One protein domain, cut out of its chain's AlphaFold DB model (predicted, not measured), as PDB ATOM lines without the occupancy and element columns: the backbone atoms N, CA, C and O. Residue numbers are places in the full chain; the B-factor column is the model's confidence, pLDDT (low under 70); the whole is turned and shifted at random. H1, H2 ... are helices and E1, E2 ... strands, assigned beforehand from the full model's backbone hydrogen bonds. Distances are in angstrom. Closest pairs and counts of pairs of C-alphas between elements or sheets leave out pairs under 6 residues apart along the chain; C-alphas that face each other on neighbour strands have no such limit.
ATOM      1  N   ARG A  22     133.202   7.137  66.947       97.31
ATOM      2  CA  ARG A  22     132.735   8.385  67.564       97.31
ATOM      3  C   ARG A  22     133.090   9.584  66.698       97.31
ATOM      4  O   ARG A  22     134.118   9.585  66.025       97.31
ATOM      5  N   VAL A  23     132.249  10.612  66.755       97.00
ATOM      6  CA  VAL A  23     132.589  11.938  66.235       97.00
ATOM      7  C   VAL A  23     133.305  12.699  67.338       97.00
ATOM      8  O   VAL A  23     132.753  12.874  68.421       97.00
ATOM      9  N   ASP A  24     134.501  13.167  67.036       96.00
ATOM     10  CA  ASP A  24     135.323  13.973  67.918       96.00
ATOM     11  C   ASP A  24     135.498  15.383  67.334       96.00
ATOM     12  O   ASP A  24     135.359  15.600  66.121       96.00
ATOM     13  N   ASN A  25     135.745  16.361  68.197       95.12
ATOM     14  CA  ASN A  25     136.029  17.724  67.781       95.12
ATOM     15  C   ASN A  25     137.093  18.362  68.661       95.12
ATOM     16  O   ASN A  25     137.149  18.119  69.860       95.12
ATOM     17  N   TYR A  26     137.900  19.217  68.048       92.12
ATOM     18  CA  TYR A  26     138.875  20.027  68.756       92.12
ATOM     19  C   TYR A  26     138.876  21.440  68.184       92.12
ATOM     20  O   TYR A  26     138.613  21.660  66.996       92.12
ATOM     21  N   GLU A  27     139.162  22.409  69.038       93.12
ATOM     22  CA  GLU A  27     139.322  23.800  68.638       93.12
ATOM     23  C   GLU A  27     140.806  24.083  68.448       93.12
ATOM     24  O   GLU A  27     141.633  23.807  69.315       93.12
ATOM     25  N   SER A  28     141.163  24.586  67.268       88.44
ATOM     26  CA  SER A  28     142.525  25.040  67.018       88.44
ATOM     27  C   SER A  28     142.639  26.498  67.440       88.44
ATOM     28  O   SER A  28     141.998  27.363  66.843       88.44
ATOM     29  N   THR A  29     143.489  26.768  68.430       89.94
ATOM     30  CA  THR A  29     143.767  28.124  68.930       89.94
ATOM     31  C   THR A  29     144.378  29.031  67.862       89.94
ATOM     32  O   THR A  29     144.130  30.229  67.864       89.94
ATOM     33  N   MET A  30     145.123  28.463  66.908       86.12
ATOM     34  CA  MET A  30     145.796  29.218  65.843       86.12
ATOM     35  C   MET A  30     144.835  29.792  64.802       86.12
ATOM     36  O   MET A  30     145.081  30.864  64.263       86.12
ATOM     37  N   VAL A  31     143.764  29.066  64.481       86.69
ATOM     38  CA  VAL A  31     142.838  29.451  63.405       86.69
ATOM     39  C   VAL A  31     141.435  29.772  63.912       86.69
ATOM     40  O   VAL A  31     140.556  30.029  63.099       86.69
ATOM     41  N   ASN A  32     141.213  29.733  65.231       90.44
ATOM     42  CA  ASN A  32     139.911  29.927  65.877       90.44
ATOM     43  C   ASN A  32     138.774  29.162  65.166       90.44
ATOM     44  O   ASN A  32     137.682  29.673  64.917       90.44
ATOM     45  N   HIS A  33     139.072  27.926  64.760       90.12
ATOM     46  CA  HIS A  33     138.142  27.070  64.037       90.12
ATOM     47  C   HIS A  33     137.984  25.736  64.754       90.12
ATOM     48  O   HIS A  33     138.959  25.100  65.170       90.12
ATOM     49  N   LYS A  34     136.727  25.295  64.824       94.62
ATOM     50  CA  LYS A  34     136.338  23.973  65.297       94.62
ATOM     51  C   LYS A  34     136.528  22.946  64.189       94.62
ATOM     52  O   LYS A  34     135.910  23.033  63.125       94.62
ATOM     53  N   TRP A  35     137.364  21.959  64.456       96.56
ATOM     54  CA  TRP A  35     137.643  20.858  63.551       96.56
ATOM     55  C   TRP A  35     136.933  19.599  64.024       96.56
ATOM     56  O   TRP A  35     136.871  19.316  65.215       96.56
ATOM     57  N   TRP A  36     136.391  18.846  63.074       97.38
ATOM     58  CA  TRP A  36     135.639  17.621  63.309       97.38
ATOM     59  C   TRP A  36     136.383  16.440  62.709       97.38
ATOM     60  O   TRP A  36     136.777  16.481  61.544       97.38
ATOM     61  N   GLN A  37     136.527  15.367  63.469       97.31
ATOM     62  CA  GLN A  37     137.114  14.115  63.005       97.31
ATOM     63  C   GLN A  37     136.284  12.933  63.498       97.31
ATOM     64  O   GLN A  37     135.442  13.074  64.382       97.31
ATOM     65  N   ILE A  38     136.488  11.765  62.903       97.75
ATOM     66  CA  ILE A  38     135.891  10.518  63.372       97.75
ATOM     67  C   ILE A  38     137.001   9.550  63.715       97.75
ATOM     68  O   ILE A  38     137.981   9.442  62.980       97.75
ATOM     69  N   GLU A  39     136.816   8.850  64.825       97.75
ATOM     70  CA  GLU A  39     137.742   7.860  65.353       97.75
ATOM     71  C   GLU A  39     137.006   6.548  65.629       97.75
ATOM     72  O   GLU A  39     135.918   6.538  66.215       97.75
ATOM     73  N   CYS A  40     137.612   5.428  65.236       97.81
ATOM     74  CA  CYS A  40     137.177   4.108  65.680       97.81
ATOM     75  C   CYS A  40     137.604   3.861  67.130       97.81
ATOM     76  O   CYS A  40     138.785   3.934  67.447       97.81
ATOM     77  N   LEU A  41     136.671   3.449  67.985       97.69
ATOM     78  CA  LEU A  41     136.942   3.140  69.393       97.69
ATOM     79  C   LEU A  41     137.668   1.803  69.610       97.69
ATOM     80  O   LEU A  41     138.097   1.522  70.721       97.69
ATOM     81  N   LYS A  42     137.775   0.968  68.569       96.88
ATOM     82  CA  LYS A  42     138.424  -0.351  68.636       96.88
ATOM     83  C   LYS A  42     139.840  -0.334  68.059       96.88
ATOM     84  O   LYS A  42     140.767  -0.761  68.726       96.88
ATOM     85  N   CYS A  43     140.007   0.146  66.825       96.62
ATOM     86  CA  CYS A  43     141.301   0.146  66.125       96.62
ATOM     87  C   CYS A  43     141.973   1.524  66.043       96.62
ATOM     88  O   CYS A  43     143.010   1.645  65.401       96.62
ATOM     89  N   LEU A  44     141.370   2.565  66.631       97.12
ATOM     90  CA  LEU A  44     141.910   3.931  66.709       97.12
ATOM     91  C   LEU A  44     142.201   4.611  65.359       97.12
ATOM     92  O   LEU A  44     142.791   5.687  65.324       97.12
ATOM     93  N   VAL A  45     141.753   4.040  64.235       95.56
ATOM     94  CA  VAL A  45     141.841   4.691  62.921       95.56
ATOM     95  C   VAL A  45     141.002   5.967  62.917       95.56
ATOM     96  O   VAL A  45     139.845   5.958  63.354       95.56
ATOM     97  N   ARG A  46     141.573   7.049  62.371       97.06
ATOM     98  CA  ARG A  46     140.958   8.383  62.330       97.06
ATOM     99  C   ARG A  46     140.763   8.913  60.909       97.06
ATOM    100  O   ARG A  46     141.425   8.501  59.948       97.06
ATOM    101  N   THR A  47     139.830   9.843  60.744       97.00
ATOM    102  CA  THR A  47     139.748  10.681  59.537       97.00
ATOM    103  C   THR A  47     140.660  11.890  59.645       97.00
ATOM    104  O   THR A  47     140.960  12.355  60.738       97.00
ATOM    105  N   TYR A  48     140.989  12.484  58.499       95.25
ATOM    106  CA  TYR A  48     141.477  13.858  58.493       95.25
ATOM    107  C   TYR A  48     140.413  14.812  59.062       95.25
ATOM    108  O   TYR A  48     139.219  14.597  58.803       95.25
ATOM    109  N   PRO A  49     140.823  15.874  59.773       95.75
ATOM    110  CA  PRO A  49     139.902  16.869  60.300       95.75
ATOM    111  C   PRO A  49     139.133  17.597  59.189       95.75
ATOM    112  O   PRO A  49     139.656  17.888  58.109       95.75
ATOM    113  N   LYS A  50     137.863  17.912  59.448       96.12
ATOM    114  CA  LYS A  50     136.966  18.649  58.551       96.12
ATOM    115  C   LYS A  50     136.347  19.838  59.266       96.12
ATOM    116  O   LYS A  50     136.037  19.774  60.448       96.12
ATOM    117  N   LYS A  51     136.094  20.910  58.513       95.12
ATOM    118  CA  LYS A  51     135.460  22.133  59.031       95.12
ATOM    119  C   LYS A  51     134.000  21.934  59.460       95.12
ATOM    120  O   LYS A  51     133.447  22.771  60.158       95.12
ATOM    121  N   SER A  52     133.356  20.844  59.039       94.94
ATOM    122  CA  SER A  52     131.968  20.546  59.392       94.94
ATOM    123  C   SER A  52     131.799  19.101  59.850       94.94
ATOM    124  O   SER A  52     132.370  18.175  59.266       94.94
ATOM    125  N   ARG A  53     130.938  18.903  60.857       94.81
ATOM    126  CA  ARG A  53     130.542  17.582  61.368       94.81
ATOM    127  C   ARG A  53     130.039  16.666  60.253       94.81
ATOM    128  O   ARG A  53     130.477  15.525  60.135       94.81
ATOM    129  N   ARG A  54     129.163  17.191  59.389       94.44
ATOM    130  CA  ARG A  54     128.628  16.474  58.222       94.44
ATOM    131  C   ARG A  54     129.733  16.052  57.252       94.44
ATOM    132  O   ARG A  54     129.696  14.941  56.736       94.44
ATOM    133  N   GLY A  55     130.727  16.912  57.023       94.00
ATOM    134  CA  GLY A  55     131.866  16.597  56.162       94.00
ATOM    135  C   GLY A  55     132.725  15.457  56.708       94.00
ATOM    136  O   GLY A  55     133.176  14.616  55.930       94.00
ATOM    137  N   ALA A  56     132.915  15.396  58.029       95.88
ATOM    138  CA  ALA A  56     133.607  14.281  58.673       95.88
ATOM    139  C   ALA A  56     132.821  12.970  58.499       95.88
ATOM    140  O   ALA A  56     133.379  11.996  57.996       95.88
ATOM    141  N   ILE A  57     131.518  12.968  58.817       95.75
ATOM    142  CA  ILE A  57     130.638  11.786  58.687       95.75
ATOM    143  C   ILE A  57     130.592  11.280  57.246       95.75
ATOM    144  O   ILE A  57     130.798  10.091  57.012       95.75
ATOM    145  N   GLY A  58     130.411  12.171  56.270       94.12
ATOM    146  CA  GLY A  58     130.412  11.790  54.858       94.12
ATOM    147  C   GLY A  58     131.736  11.158  54.415       94.12
ATOM    148  O   GLY A  58     131.729  10.165  53.692       94.12
ATOM    149  N   LEU A  59     132.877  11.682  54.883       94.25
ATOM    150  CA  LEU A  59     134.188  11.098  54.584       94.25
ATOM    151  C   LEU A  59     134.345   9.696  55.189       94.25
ATOM    152  O   LEU A  59     134.885   8.809  54.530       94.25
ATOM    153  N   TRP A  60     133.891   9.494  56.427       95.81
ATOM    154  CA  TRP A  60     133.950   8.193  57.095       95.81
ATOM    155  C   TRP A  60     133.055   7.157  56.419       95.81
ATOM    156  O   TRP A  60     133.525   6.082  56.051       95.81
ATOM    157  N   ASN A  61     131.790   7.505  56.183       93.88
ATOM    158  CA  ASN A  61     130.821   6.597  55.577       93.88
ATOM    159  C   ASN A  61     131.216   6.216  54.146       93.88
ATOM    160  O   ASN A  61     131.008   5.073  53.748       93.88
ATOM    161  N   LYS A  62     131.861   7.124  53.398       91.50
ATOM    162  CA  LYS A  62     132.426   6.801  52.082       91.50
ATOM    163  C   LYS A  62     133.473   5.686  52.167       91.50
ATOM    164  O   LYS A  62     133.394   4.727  51.410       91.50
ATOM    165  N   ARG A  63     134.411   5.768  53.123       88.12
ATOM    166  CA  ARG A  63     135.409   4.699  53.342       88.12
ATOM    167  C   ARG A  63     134.729   3.363  53.639       88.12
ATOM    168  O   ARG A  63     135.201   2.332  53.182       88.12
ATOM    169  N   ALA A  64     133.623   3.390  54.381       77.94
ATOM    170  CA  ALA A  64     132.890   2.177  54.708       77.94
ATOM    171  C   ALA A  64     132.178   1.531  53.531       77.94
ATOM    172  O   ALA A  64     132.224   0.311  53.397       77.94
ATOM    173  N   GLN A  65     131.596   2.331  52.646       78.44
ATOM    174  CA  GLN A  65     131.014   1.821  51.409       78.44
ATOM    175  C   GLN A  65     132.074   1.183  50.507       78.44
ATOM    176  O   GLN A  65     131.856   0.084  49.994       78.44
ATOM    177  N   ASP A  66     133.236   1.825  50.372       74.62
ATOM    178  CA  ASP A  66     134.336   1.304  49.555       74.62
ATOM    179  C   ASP A  66     134.832  -0.056  50.086       74.62
ATOM    180  O   ASP A  66     135.097  -0.967  49.303       74.62
ATOM    181  N   THR A  67     134.914  -0.233  51.410       71.62
ATOM    182  CA  THR A  67     135.312  -1.520  52.001       71.62
ATOM    183  C   THR A  67     134.235  -2.589  51.866       71.62
ATOM    184  O   THR A  67     134.566  -3.702  51.478       71.62
ATOM    185  N   ILE A  68     132.960  -2.272  52.122       67.94
ATOM    186  CA  ILE A  68     131.861  -3.241  51.954       67.94
ATOM    187  C   ILE A  68     131.805  -3.735  50.505       67.94
ATOM    188  O   ILE A  68     131.670  -4.929  50.266       67.94
ATOM    189  N   THR A  69     131.993  -2.833  49.538       66.38
ATOM    190  CA  THR A  69     132.028  -3.197  48.113       66.38
ATOM    191  C   THR A  69     133.170  -4.170  47.812       66.38
ATOM    192  O   THR A  69     132.978  -5.132  47.075       66.38
ATOM    193  N   ARG A  70     134.352  -3.968  48.415       58.97
ATOM    194  CA  ARG A  70     135.502  -4.871  48.247       58.97
ATOM    195  C   ARG A  70     135.299  -6.228  48.912       58.97
ATOM    196  O   ARG A  70     135.588  -7.231  48.276       58.97
ATOM    197  N   VAL A  71     134.797  -6.253  50.149       61.62
ATOM    198  CA  VAL A  71     134.574  -7.504  50.895       61.62
ATOM    199  C   VAL A  71     133.490  -8.343  50.224       61.62
ATOM    200  O   VAL A  71     133.682  -9.535  50.026       61.62
ATOM    201  N   ASN A  72     132.395  -7.721  49.780       58.56
ATOM    202  CA  ASN A  72     131.368  -8.440  49.028       58.56
ATOM    203  C   ASN A  72     131.932  -9.024  47.726       58.56
ATOM    204  O   ASN A  72     131.563 -10.129  47.351       58.56
ATOM    205  N   MET A  73     132.848  -8.321  47.054       54.06
ATOM    206  CA  MET A  73     133.480  -8.847  45.846       54.06
ATOM    207  C   MET A  73     134.410 -10.030  46.143       54.06
ATOM    208  O   MET A  73     134.411 -10.976  45.370       54.06
ATOM    209  N   THR A  74     135.151 -10.024  47.256       55.59
ATOM    210  CA  THR A  74     135.981 -11.177  47.648       55.59
ATOM    211  C   THR A  74     135.143 -12.374  48.087       55.59
ATOM    212  O   THR A  74     135.438 -13.483  47.672       55.59
ATOM    213  N   THR A  75     134.052 -12.165  48.828       55.91
ATOM    214  CA  THR A  75     133.171 -13.269  49.249       55.91
ATOM    215  C   THR A  75     132.462 -13.922  48.057       55.91
ATOM    216  O   THR A  75     132.323 -15.136  48.022       55.91
ATOM    217  N   ILE A  76     132.097 -13.154  47.022       56.59
ATOM    218  CA  ILE A  76     131.556 -13.716  45.767       56.59
ATOM    219  C   ILE A  76     132.591 -14.593  45.031       56.59
ATOM    220  O   ILE A  76     132.205 -15.472  44.262       56.59
ATOM    221  N   LEU A  77     133.891 -14.368  45.241       52.84
ATOM    222  CA  LEU A  77     134.957 -15.162  44.620       52.84
ATOM    223  C   LEU A  77     135.291 -16.435  45.410       52.84
ATOM    224  O   LEU A  77     135.758 -17.388  44.802       52.84
ATOM    225  N   GLU A  78     135.047 -16.461  46.722       57.03
ATOM    226  CA  GLU A  78     135.325 -17.623  47.583       57.03
ATOM    227  C   GLU A  78     134.245 -18.718  47.485       57.03
ATOM    228  O   GLU A  78     134.557 -19.887  47.682       57.03
ATOM    229  N   ASP A  79     133.005 -18.358  47.126       55.97
ATOM    230  CA  ASP A  79     131.889 -19.307  46.941       55.97
ATOM    231  C   ASP A  79     131.770 -19.855  45.503       55.97
ATOM    232  O   ASP A  79     130.901 -20.682  45.215       55.97
ATOM    233  N   ARG A  80     132.621 -19.399  44.577       54.09
ATOM    234  CA  ARG A  80     132.688 -19.947  43.216       54.09
ATOM    235  C   ARG A  80     133.659 -21.116  43.182       54.09
ATOM    236  O   ARG A  80     134.739 -21.038  43.756       54.09
TER     237      ARG A  80
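This is residues 22 to 80 of the 138 residues of the protein "Restriction alleviation protein, Lar family" of Anaerolineaceae bacterium (UniProt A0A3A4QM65). A two-stranded hairpin, E1 and E2, has the first turns of one long helix, H1, packed beside it, mostly near E2, and a long arm sticks out from this body, residues 64 to 80, of which 64 to 78 belong to H1. Between E2 and H1 a loop, residues 41 to 52, folds back to the helix's start. The printed part has 59 residues with two named strands and one named helix, in the order E1, E2, H1; the sheet, E1 - E2, is antiparallel, and the class is mixed, helices and strands. The whole is only just extended, close to loose, with a radius of gyration of the C-alphas of 15.6 A, and spans 55 by 20 by 14 A, the arm adding much of the length.

E1, residues 22 to 28, and E2, residues 33 to 40, form a hairpin with 150 degrees between their directions. N 24 and O 37 are 2.8 A apart and N 35 and O 26 are 2.8 A apart, both within hydrogen-bond range. The closest C-alphas of E2 and H1, residues 53 to 78, are those of Trp 36 and Arg 53, 5.5 A apart. For E1 and H1 they are those of Val 23 and Arg 53, 7.7 A apart. In H1 every O i to N i+4 pair is within hydrogen-bond range.

E1 begins at C-alpha 22, (132.735, 8.385, 67.564), and is 19.3 A long. E2 is 23.0 A long. H1 is 38.1 A long and ends at C-alpha 78, (135.325, -17.623, 47.583).

The C-alphas farthest apart, those of Met 30 and Arg 80, are 55.7 A apart. The printed part has no cut. The link from E1 to E2 is tight and that from E2 to H1 is long. The mean pLDDT of the printed part is 85.2, and residues 68 to 80 are under 70.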